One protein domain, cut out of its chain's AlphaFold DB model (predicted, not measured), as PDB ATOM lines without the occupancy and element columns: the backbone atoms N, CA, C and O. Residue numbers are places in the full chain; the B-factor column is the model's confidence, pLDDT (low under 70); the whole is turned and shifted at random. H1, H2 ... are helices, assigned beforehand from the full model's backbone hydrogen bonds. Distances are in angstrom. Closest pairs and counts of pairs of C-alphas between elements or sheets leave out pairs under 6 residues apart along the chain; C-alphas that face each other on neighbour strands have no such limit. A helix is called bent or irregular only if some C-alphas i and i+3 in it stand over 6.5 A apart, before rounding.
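AT A GLANCE: This is residues 104 to 174 of the 286 residues of a protein of Orchesella cincta (UniProt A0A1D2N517). Two long helices, H1 and H3, meet near their ends as an open V, the end of H1 coming near the start of H3. Between them the chain makes a loop beyond the corner of the V, with the short helix H2 in it, and the loop and H3 together make the longest axis. The 71 printed residues include three named helices, in the order H1, H2, H3, and no named strand, and the class is all helix. The whole is extended, with a radius of gyration of the C-alphas of 18.0 A, and flat, spanning 56 by 36 by 17 A.

IN THESE COORDINATES: Start at C-alpha 104, at (13.758, 53.680, -17.808); from there H1 runs through residues 104 to 127, 35.5 A from first to last C-alpha, and ends at C-alpha 127, at (-2.968, 50.965, 13.407). Pass the three residues 128 to 130 and you reach H2, residues 131 to 135, 6.4 A long. After the ten residues 136 to 145, find C-alpha 146 at (-2.823, 42.285, 13.325), where H3 begins; it takes residues 146 to 173, 36.4 A from first to last C-alpha, and ends at C-alpha 173, at (21.233, 22.537, -5.635). Near residue 161 look for a kink of 33 degrees in H3. H3 is neither bent nor irregular, but only just: C-alphas 163 and 166 are 6.4 A apart.

HOW THE PARTS SIT: Look first at H1 and H3, which are near each other: their closest C-alphas, those of Met 127 and Gly 147, are 5.6 A apart. The two helices are close but not clearly touching, with 2 pairs of C-alphas within 8 A. They run opposite ways at a steep tilt of 44 degrees, and their centres are 22.7 A apart. H2 is apart from H1 and apart from H3. In H2 the O i to N i+4 pair is within hydrogen-bond range; in H1 18 of 20 such pairs are, and in H3 21 of 24.

THE WHOLE: The two C-alphas farthest apart are those of Ser 136 and Asp 174, 56.3 A. Residues 104 to 122, which belong to H1, stand free, and so do residues 149 to 156 of H3. The link from H1 to H2 is tight, the link from H2 to H3 is short, and the printed part has no cut. In the B-factor column you will find a mean pLDDT of 87.6 for the printed part of this predicted model, with residues 104 to 105 under 70.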
ATOM      1  N   ALA A 104      15.010  54.430 -17.702       68.12
ATOM      2  CA  ALA A 104      13.758  53.680 -17.808       68.12
ATOM      3  C   ALA A 104      13.544  52.659 -16.667       68.12
ATOM      4  O   ALA A 104      12.406  52.423 -16.263       68.12
ATOM      5  N   ARG A 105      14.613  52.084 -16.085       67.62
ATOM      6  CA  ARG A 105      14.503  51.171 -14.924       67.62
ATOM      7  C   ARG A 105      14.162  51.919 -13.625       67.62
ATOM      8  O   ARG A 105      13.592  51.316 -12.717       67.62
ATOM      9  N   GLY A 106      14.451  53.220 -13.538       79.38
ATOM     10  CA  GLY A 106      14.166  54.045 -12.357       79.38
ATOM     11  C   GLY A 106      12.673  54.298 -12.122       79.38
ATOM     12  O   GLY A 106      12.246  54.449 -10.978       79.38
ATOM     13  N   ILE A 107      11.864  54.267 -13.185       86.81
ATOM     14  CA  ILE A 107      10.419  54.526 -13.119       86.81
ATOM     15  C   ILE A 107       9.719  53.464 -12.263       86.81
ATOM     16  O   ILE A 107       8.919  53.803 -11.395       86.81
ATOM     17  N   TYR A 108      10.069  52.185 -12.433       84.88
ATOM     18  CA  TYR A 108       9.488  51.103 -11.631       84.88
ATOM     19  C   TYR A 108       9.824  51.246 -10.147       84.88
ATOM     20  O   TYR A 108       8.946  51.077  -9.303       84.88
ATOM     21  N   GLY A 109      11.071  51.605  -9.830       88.19
ATOM     22  CA  GLY A 109      11.501  51.849  -8.454       88.19
ATOM     23  C   GLY A 109      10.758  53.023  -7.818       88.19
ATOM     24  O   GLY A 109      10.304  52.916  -6.682       88.19
ATOM     25  N   PHE A 110      10.568  54.112  -8.565       89.56
ATOM     26  CA  PHE A 110       9.833  55.285  -8.094       89.56
ATOM     27  C   PHE A 110       8.346  54.992  -7.858       89.56
ATOM     28  O   PHE A 110       7.811  55.316  -6.797       89.56
ATOM     29  N   VAL A 111       7.685  54.331  -8.811       93.00
ATOM     30  CA  VAL A 111       6.274  53.941  -8.690       93.00
ATOM     31  C   VAL A 111       6.086  52.979  -7.515       93.00
ATOM     32  O   VAL A 111       5.194  53.177  -6.689       93.00
ATOM     33  N   LEU A 112       6.968  51.983  -7.381       89.31
ATOM     34  CA  LEU A 112       6.951  51.050  -6.257       89.31
ATOM     35  C   LEU A 112       7.167  51.770  -4.920       89.31
ATOM     36  O   LEU A 112       6.429  51.508  -3.972       89.31
ATOM     37  N   TYR A 113       8.128  52.693  -4.839       92.31
ATOM     38  CA  TYR A 113       8.376  53.499  -3.642       92.31
ATOM     39  C   TYR A 113       7.148  54.323  -3.246       92.31
ATOM     40  O   TYR A 113       6.769  54.328  -2.074       92.31
ATOM     41  N   PHE A 114       6.500  54.981  -4.211       95.81
ATOM     42  CA  PHE A 114       5.301  55.778  -3.961       95.81
ATOM     43  C   PHE A 114       4.164  54.917  -3.402       95.81
ATOM     44  O   PHE A 114       3.604  55.242  -2.354       95.81
ATOM     45  N   PHE A 115       3.866  53.782  -4.045       96.31
ATOM     46  CA  PHE A 115       2.826  52.871  -3.570       96.31
ATOM     47  C   PHE A 115       3.163  52.275  -2.203       96.31
ATOM     48  O   PHE A 115       2.309  52.280  -1.321       96.31
ATOM     49  N   MET A 116       4.398  51.820  -1.982       94.38
ATOM     50  CA  MET A 116       4.815  51.273  -0.685       94.38
ATOM     51  C   MET A 116       4.721  52.316   0.428       94.38
ATOM     52  O   MET A 116       4.217  52.013   1.507       94.38
ATOM     53  N   THR A 117       5.127  53.555   0.158       94.44
ATOM     54  CA  THR A 117       5.000  54.661   1.115       94.44
ATOM     55  C   THR A 117       3.530  54.954   1.420       94.44
ATOM     56  O   THR A 117       3.152  55.077   2.586       94.44
ATOM     57  N   LEU A 118       2.666  54.990   0.401       96.44
ATOM     58  CA  LEU A 118       1.223  55.172   0.578       96.44
ATOM     59  C   LEU A 118       0.612  54.038   1.418       96.44
ATOM     60  O   LEU A 118      -0.101  54.307   2.383       96.44
ATOM     61  N   PHE A 119       0.934  52.778   1.127       93.19
ATOM     62  CA  PHE A 119       0.433  51.643   1.906       93.19
ATOM     63  C   PHE A 119       0.935  51.653   3.351       93.19
ATOM     64  O   PHE A 119       0.152  51.394   4.261       93.19
ATOM     65  N   ILE A 120       2.204  51.997   3.585       91.88
ATOM     66  CA  ILE A 120       2.775  52.100   4.934       91.88
ATOM     67  C   ILE A 120       2.097  53.221   5.727       91.88
ATOM     68  O   ILE A 120       1.730  53.025   6.885       91.88
ATOM     69  N   THR A 121       1.891  54.388   5.118       94.06
ATOM     70  CA  THR A 121       1.198  55.498   5.792       94.06
ATOM     71  C   THR A 121      -0.251  55.141   6.119       94.06
ATOM     72  O   THR A 121      -0.687  55.364   7.248       94.06
ATOM     73  N   PHE A 122      -0.972  54.502   5.193       91.06
ATOM     74  CA  PHE A 122      -2.328  54.007   5.440       91.06
ATOM     75  C   PHE A 122      -2.361  52.929   6.533       91.06
ATOM     76  O   PHE A 122      -3.244  52.938   7.390       91.06
ATOM     77  N   TYR A 123      -1.365  52.043   6.559       90.06
ATOM     78  CA  TYR A 123      -1.209  51.024   7.591       90.06
ATOM     79  C   TYR A 123      -1.009  51.631   8.984       90.06
ATOM     80  O   TYR A 123      -1.672  51.212   9.932       90.06
ATOM     81  N   PHE A 124      -0.152  52.646   9.117       90.38
ATOM     82  CA  PHE A 124       0.040  53.348  10.388       90.38
ATOM     83  C   PHE A 124      -1.202  54.132  10.811       90.38
ATOM     84  O   PHE A 124      -1.583  54.067  11.978       90.38
ATOM     85  N   LEU A 125      -1.861  54.829   9.880       90.00
ATOM     86  CA  LEU A 125      -3.124  55.524  10.155       90.00
ATOM     87  C   LEU A 125      -4.191  54.559  10.671       90.00
ATOM     88  O   LEU A 125      -4.892  54.869  11.631       90.00
ATOM     89  N   TRP A 126      -4.282  53.373  10.072       87.31
ATOM     90  CA  TRP A 126      -5.168  52.324  10.545       87.31
ATOM     91  C   TRP A 126      -4.770  51.799  11.936       87.31
ATOM     92  O   TRP A 126      -5.623  51.678  12.815       87.31
ATOM     93  N   MET A 127      -3.481  51.526  12.153       88.00
ATOM     94  CA  MET A 127      -2.968  50.965  13.407       88.00
ATOM     95  C   MET A 127      -3.156  51.910  14.602       88.00
ATOM     96  O   MET A 127      -3.542  51.458  15.676       88.00
ATOM     97  N   PHE A 128      -2.946  53.216  14.412       88.94
ATOM     98  CA  PHE A 128      -3.093  54.228  15.465       88.94
ATOM     99  C   PHE A 128      -4.520  54.775  15.617       88.94
ATOM    100  O   PHE A 128      -4.766  55.600  16.500       88.94
ATOM    101  N   SER A 129      -5.465  54.345  14.779       87.69
ATOM    102  CA  SER A 129      -6.847  54.813  14.860       87.69
ATOM    103  C   SER A 129      -7.519  54.332  16.159       87.69
ATOM    104  O   SER A 129      -7.417  53.150  16.494       87.69
ATOM    105  N   PRO A 130      -8.220  55.198  16.913       86.06
ATOM    106  CA  PRO A 130      -8.959  54.782  18.099       86.06
ATOM    107  C   PRO A 130     -10.045  53.752  17.767       86.06
ATOM    108  O   PRO A 130     -10.712  53.823  16.733       86.06
ATOM    109  N   LEU A 131     -10.262  52.816  18.690       80.88
ATOM    110  CA  LEU A 131     -11.123  51.650  18.483       80.88
ATOM    111  C   LEU A 131     -12.599  52.019  18.201       80.88
ATOM    112  O   LEU A 131     -13.290  51.316  17.467       80.88
ATOM    113  N   GLU A 132     -13.060  53.160  18.718       84.25
ATOM    114  CA  GLU A 132     -14.411  53.699  18.501       84.25
ATOM    115  C   GLU A 132     -14.689  54.015  17.024       84.25
ATOM    116  O   GLU A 132     -15.754  53.682  16.501       84.25
ATOM    117  N   TYR A 133     -13.705  54.586  16.319       81.06
ATOM    118  CA  TYR A 133     -13.832  54.884  14.893       81.06
ATOM    119  C   TYR A 133     -13.867  53.605  14.055       81.06
ATOM    120  O   TYR A 133     -14.604  53.533  13.072       81.06
ATOM    121  N   ILE A 134     -13.126  52.572  14.463       81.44
ATOM    122  CA  ILE A 134     -13.054  51.297  13.742       81.44
ATOM    123  C   ILE A 134     -14.383  50.542  13.836       81.44
ATOM    124  O   ILE A 134     -14.886  50.092  12.810       81.44
ATOM    125  N   TYR A 135     -14.992  50.450  15.024       80.94
ATOM    126  CA  TYR A 135     -16.270  49.740  15.194       80.94
ATOM    127  C   TYR A 135     -17.456  50.416  14.498       80.94
ATOM    128  O   TYR A 135     -18.442  49.750  14.193       80.94
ATOM    129  N   SER A 136     -17.362  51.719  14.222       83.38
ATOM    130  CA  SER A 136     -18.393  52.446  13.473       83.38
ATOM    131  C   SER A 136     -18.379  52.157  11.964       83.38
ATOM    132  O   SER A 136     -19.348  52.469  11.270       83.38
ATOM    133  N   MET A 137     -17.304  51.557  11.440       81.75
ATOM    134  CA  MET A 137     -17.132  51.326  10.008       81.75
ATOM    135  C   MET A 137     -17.679  49.945   9.594       81.75
ATOM    136  O   MET A 137     -17.278  48.932  10.164       81.75
ATOM    137  N   PRO A 138     -18.532  49.852   8.554       77.50
ATOM    138  CA  PRO A 138     -19.118  48.579   8.112       77.50
ATOM    139  C   PRO A 138     -18.091  47.583   7.544       77.50
ATOM    140  O   PRO A 138     -18.363  46.387   7.488       77.50
ATOM    141  N   TYR A 139     -16.905  48.064   7.158       77.94
ATOM    142  CA  TYR A 139     -15.787  47.265   6.649       77.94
ATOM    143  C   TYR A 139     -14.581  47.328   7.587       77.94
ATOM    144  O   TYR A 139     -13.448  47.487   7.137       77.94
ATOM    145  N   ALA A 140     -14.828  47.260   8.897       72.25
ATOM    146  CA  ALA A 140     -13.765  47.257   9.886       72.25
ATOM    147  C   ALA A 140     -12.777  46.105   9.593       72.25
ATOM    148  O   ALA A 140     -13.175  44.934   9.609       72.25
ATOM    149  N   PRO A 141     -11.497  46.400   9.309       70.12
ATOM    150  CA  PRO A 141     -10.463  45.374   9.226       70.12
ATOM    151  C   PRO A 141     -10.339  44.630  10.567       70.12
ATOM    152  O   PRO A 141     -10.786  45.128  11.607       70.12
ATOM    153  N   PRO A 142      -9.753  43.421  10.565       72.44
ATOM    154  CA  PRO A 142      -9.706  42.577  11.752       72.44
ATOM    155  C   PRO A 142      -8.962  43.273  12.904       72.44
ATOM    156  O   PRO A 142      -8.171  44.179  12.676       72.44
ATOM    157  N   GLN A 143      -9.212  42.835  14.141       80.44
ATOM    158  CA  GLN A 143      -8.652  43.402  15.382       80.44
ATOM    159  C   GLN A 143      -7.211  43.959  15.263       80.44
ATOM    160  O   GLN A 143      -6.334  43.343  14.655       80.44
ATOM    161  N   GLN A 144      -6.953  45.097  15.923       82.75
ATOM    162  CA  GLN A 144      -5.721  45.899  15.791       82.75
ATOM    163  C   GLN A 144      -4.417  45.154  16.117       82.75
ATOM    164  O   GLN A 144      -3.350  45.573  15.675       82.75
ATOM    165  N   TYR A 145      -4.473  44.020  16.825       85.38
ATOM    166  CA  TYR A 145      -3.294  43.174  17.057       85.38
ATOM    167  C   TYR A 145      -2.629  42.706  15.748       85.38
ATOM    168  O   TYR A 145      -1.412  42.508  15.719       85.38
ATOM    169  N   TRP A 146      -3.384  42.590  14.646       85.88
ATOM    170  CA  TRP A 146      -2.823  42.285  13.325       85.88
ATOM    171  C   TRP A 146      -1.858  43.373  12.834       85.88
ATOM    172  O   TRP A 146      -0.916  43.066  12.100       85.88
ATOM    173  N   GLY A 147      -2.028  44.613  13.301       86.12
ATOM    174  CA  GLY A 147      -1.110  45.731  13.075       86.12
ATOM    175  C   GLY A 147       0.287  45.536  13.680       86.12
ATOM    176  O   GLY A 147       1.214  46.262  13.351       86.12
ATOM    177  N   ILE A 148       0.468  44.548  14.553       88.44
ATOM    178  CA  ILE A 148       1.781  44.178  15.100       88.44
ATOM    179  C   ILE A 148       2.156  42.769  14.637       88.44
ATOM    180  O   ILE A 148       3.311  42.503  14.309       88.44
ATOM    181  N   ALA A 149       1.179  41.865  14.543       90.19
ATOM    182  CA  ALA A 149       1.424  40.487  14.138       90.19
ATOM    183  C   ALA A 149       1.983  40.380  12.708       90.19
ATOM    184  O   ALA A 149       2.908  39.607  12.483       90.19
ATOM    185  N   VAL A 150       1.478  41.167  11.748       90.12
ATOM    186  CA  VAL A 150       1.944  41.130  10.347       90.12
ATOM    187  C   VAL A 150       3.446  41.433  10.208       90.12
ATOM    188  O   VAL A 150       4.152  40.600   9.637       90.12
ATOM    189  N   PRO A 151       3.986  42.554  10.729       90.44
ATOM    190  CA  PRO A 151       5.415  42.835  10.628       90.44
ATOM    191  C   PRO A 151       6.253  41.821  11.410       90.44
ATOM    192  O   PRO A 151       7.309  41.416  10.928       90.44
ATOM    193  N   VAL A 152       5.770  41.331  12.557       94.12
ATOM    194  CA  VAL A 152       6.456  40.271  13.316       94.12
ATOM    195  C   VAL A 152       6.539  38.972  12.509       94.12
ATOM    196  O   VAL A 152       7.610  38.367  12.442       94.12
ATOM    197  N   PHE A 153       5.458  38.553  11.844       94.75
ATOM    198  CA  PHE A 153       5.472  37.374  10.977       94.75
ATOM    199  C   PHE A 153       6.330  37.577   9.730       94.75
ATOM    200  O   PHE A 153       7.027  36.647   9.338       94.75
ATOM    201  N   CYS A 154       6.344  38.777   9.147       94.44
ATOM    202  CA  CYS A 154       7.232  39.104   8.034       94.44
ATOM    203  C   CYS A 154       8.706  38.970   8.450       94.44
ATOM    204  O   CYS A 154       9.460  38.236   7.814       94.44
ATOM    205  N   CYS A 155       9.103  39.574   9.575       95.56
ATOM    206  CA  CYS A 155      10.456  39.447  10.123       95.56
ATOM    207  C   CYS A 155      10.809  37.993  10.466       95.56
ATOM    208  O   CYS A 155      11.904  37.534  10.150       95.56
ATOM    209  N   THR A 156       9.879  37.253  11.072       96.56
ATOM    210  CA  THR A 156      10.079  35.835  11.415       96.56
ATOM    211  C   THR A 156      10.227  34.976  10.160       96.56
ATOM    212  O   THR A 156      11.097  34.112  10.106       96.56
ATOM    213  N   GLY A 157       9.418  35.232   9.129       96.25
ATOM    214  CA  GLY A 157       9.486  34.555   7.838       96.25
ATOM    215  C   GLY A 157      10.784  34.854   7.095       96.25
ATOM    216  O   GLY A 157      11.412  33.929   6.594       96.25
ATOM    217  N   LEU A 158      11.236  36.112   7.085       95.62
ATOM    218  CA  LEU A 158      12.524  36.504   6.503       95.62
ATOM    219  C   LEU A 158      13.702  35.880   7.251       95.62
ATOM    220  O   LEU A 158      14.626  35.379   6.617       95.62
ATOM    221  N   PHE A 159      13.656  35.854   8.583       97.00
ATOM    222  CA  PHE A 159      14.657  35.169   9.395       97.00
ATOM    223  C   PHE A 159      14.678  33.669   9.080       97.00
ATOM    224  O   PHE A 159      15.730  33.105   8.784       97.00
ATOM    225  N   ALA A 160      13.511  33.024   9.067       96.75
ATOM    226  CA  ALA A 160      13.422  31.609   8.748       96.75
ATOM    227  C   ALA A 160      13.893  31.312   7.319       96.75
ATOM    228  O   ALA A 160      14.586  30.321   7.081       96.75
ATOM    229  N   PHE A 161      13.568  32.198   6.379       95.38
ATOM    230  CA  PHE A 161      14.023  32.097   5.008       95.38
ATOM    231  C   PHE A 161      15.545  32.207   4.915       95.38
ATOM    232  O   PHE A 161      16.172  31.331   4.337       95.38
ATOM    233  N   ALA A 162      16.149  33.221   5.531       94.44
ATOM    234  CA  ALA A 162      17.587  33.459   5.454       94.44
ATOM    235  C   ALA A 162      18.424  32.371   6.150       94.44
ATOM    236  O   ALA A 162      19.472  31.993   5.635       94.44
ATOM    237  N   PHE A 163      17.976  31.863   7.304       94.94
ATOM    238  CA  PHE A 163      18.776  30.943   8.124       94.94
ATOM    239  C   PHE A 163      18.450  29.464   7.922       94.94
ATOM    240  O   PHE A 163      19.330  28.629   8.119       94.94
ATOM    241  N   TYR A 164      17.220  29.123   7.539       94.56
ATOM    242  CA  TYR A 164      16.822  27.725   7.360       94.56
ATOM    243  C   TYR A 164      16.552  27.394   5.898       94.56
ATOM    244  O   TYR A 164      17.142  26.455   5.371       94.56
ATOM    245  N   ILE A 165      15.690  28.159   5.225       94.00
ATOM    246  CA  ILE A 165      15.232  27.802   3.873       94.00
ATOM    247  C   ILE A 165      16.342  28.021   2.844       94.00
ATOM    248  O   ILE A 165      16.584  27.149   2.018       94.00
ATOM    249  N   TYR A 166      17.036  29.157   2.896       91.50
ATOM    250  CA  TYR A 166      18.057  29.519   1.920       91.50
ATOM    251  C   TYR A 166      19.263  28.564   1.960       91.50
ATOM    252  O   TYR A 166      19.593  28.019   0.906       91.50
ATOM    253  N   PRO A 167      19.859  28.234   3.127       91.25
ATOM    254  CA  PRO A 167      20.916  27.224   3.192       91.25
ATOM    255  C   PRO A 167      20.430  25.826   2.801       91.25
ATOM    256  O   PRO A 167      21.161  25.093   2.141       91.25
ATOM    257  N   ALA A 168      19.194  25.456   3.158       90.38
ATOM    258  CA  ALA A 168      18.628  24.167   2.767       90.38
ATOM    259  C   ALA A 168      18.427  24.058   1.248       90.38
ATOM    260  O   ALA A 168      18.729  23.020   0.671       90.38
ATOM    261  N   LEU A 169      17.954  25.121   0.590       89.38
ATOM    262  CA  LEU A 169      17.817  25.170  -0.869       89.38
ATOM    263  C   LEU A 169      19.174  25.163  -1.570       89.38
ATOM    264  O   LEU A 169      19.313  24.498  -2.593       89.38
ATOM    265  N   HIS A 170      20.169  25.866  -1.025       86.06
ATOM    266  CA  HIS A 170      21.525  25.852  -1.569       86.06
ATOM    267  C   HIS A 170      22.113  24.434  -1.521       86.06
ATOM    268  O   HIS A 170      22.513  23.905  -2.552       86.06
ATOM    269  N   GLY A 171      21.998  23.757  -0.375       81.81
ATOM    270  CA  GLY A 171      22.447  22.370  -0.225       81.81
ATOM    271  C   GLY A 171      21.650  21.333  -1.031       81.81
ATOM    272  O   GLY A 171      22.100  20.200  -1.159       81.81
ATOM    273  N   LEU A 172      20.475  21.686  -1.570       84.00
ATOM    274  CA  LEU A 172      19.729  20.847  -2.519       84.00
ATOM    275  C   LEU A 172      20.167  21.058  -3.974       84.00
ATOM    276  O   LEU A 172      19.913  20.191  -4.808       84.00
ATOM    277  N   HIS A 173      20.754  22.213  -4.291       74.56
ATOM    278  CA  HIS A 173      21.233  22.537  -5.635       74.56
ATOM    279  C   HIS A 173      22.674  22.059  -5.865       74.56
ATOM    280  O   HIS A 173      23.092  21.890  -7.011       74.56
ATOM    281  N   ASP A 174      23.425  21.825  -4.792       74.00
ATOM    282  CA  ASP A 174      24.765  21.262  -4.881       74.00
ATOM    283  C   ASP A 174      24.694  19.811  -5.386       74.00
ATOM    284  O   ASP A 174      23.950  18.974  -4.864       74.00
TER     285      ASP A 174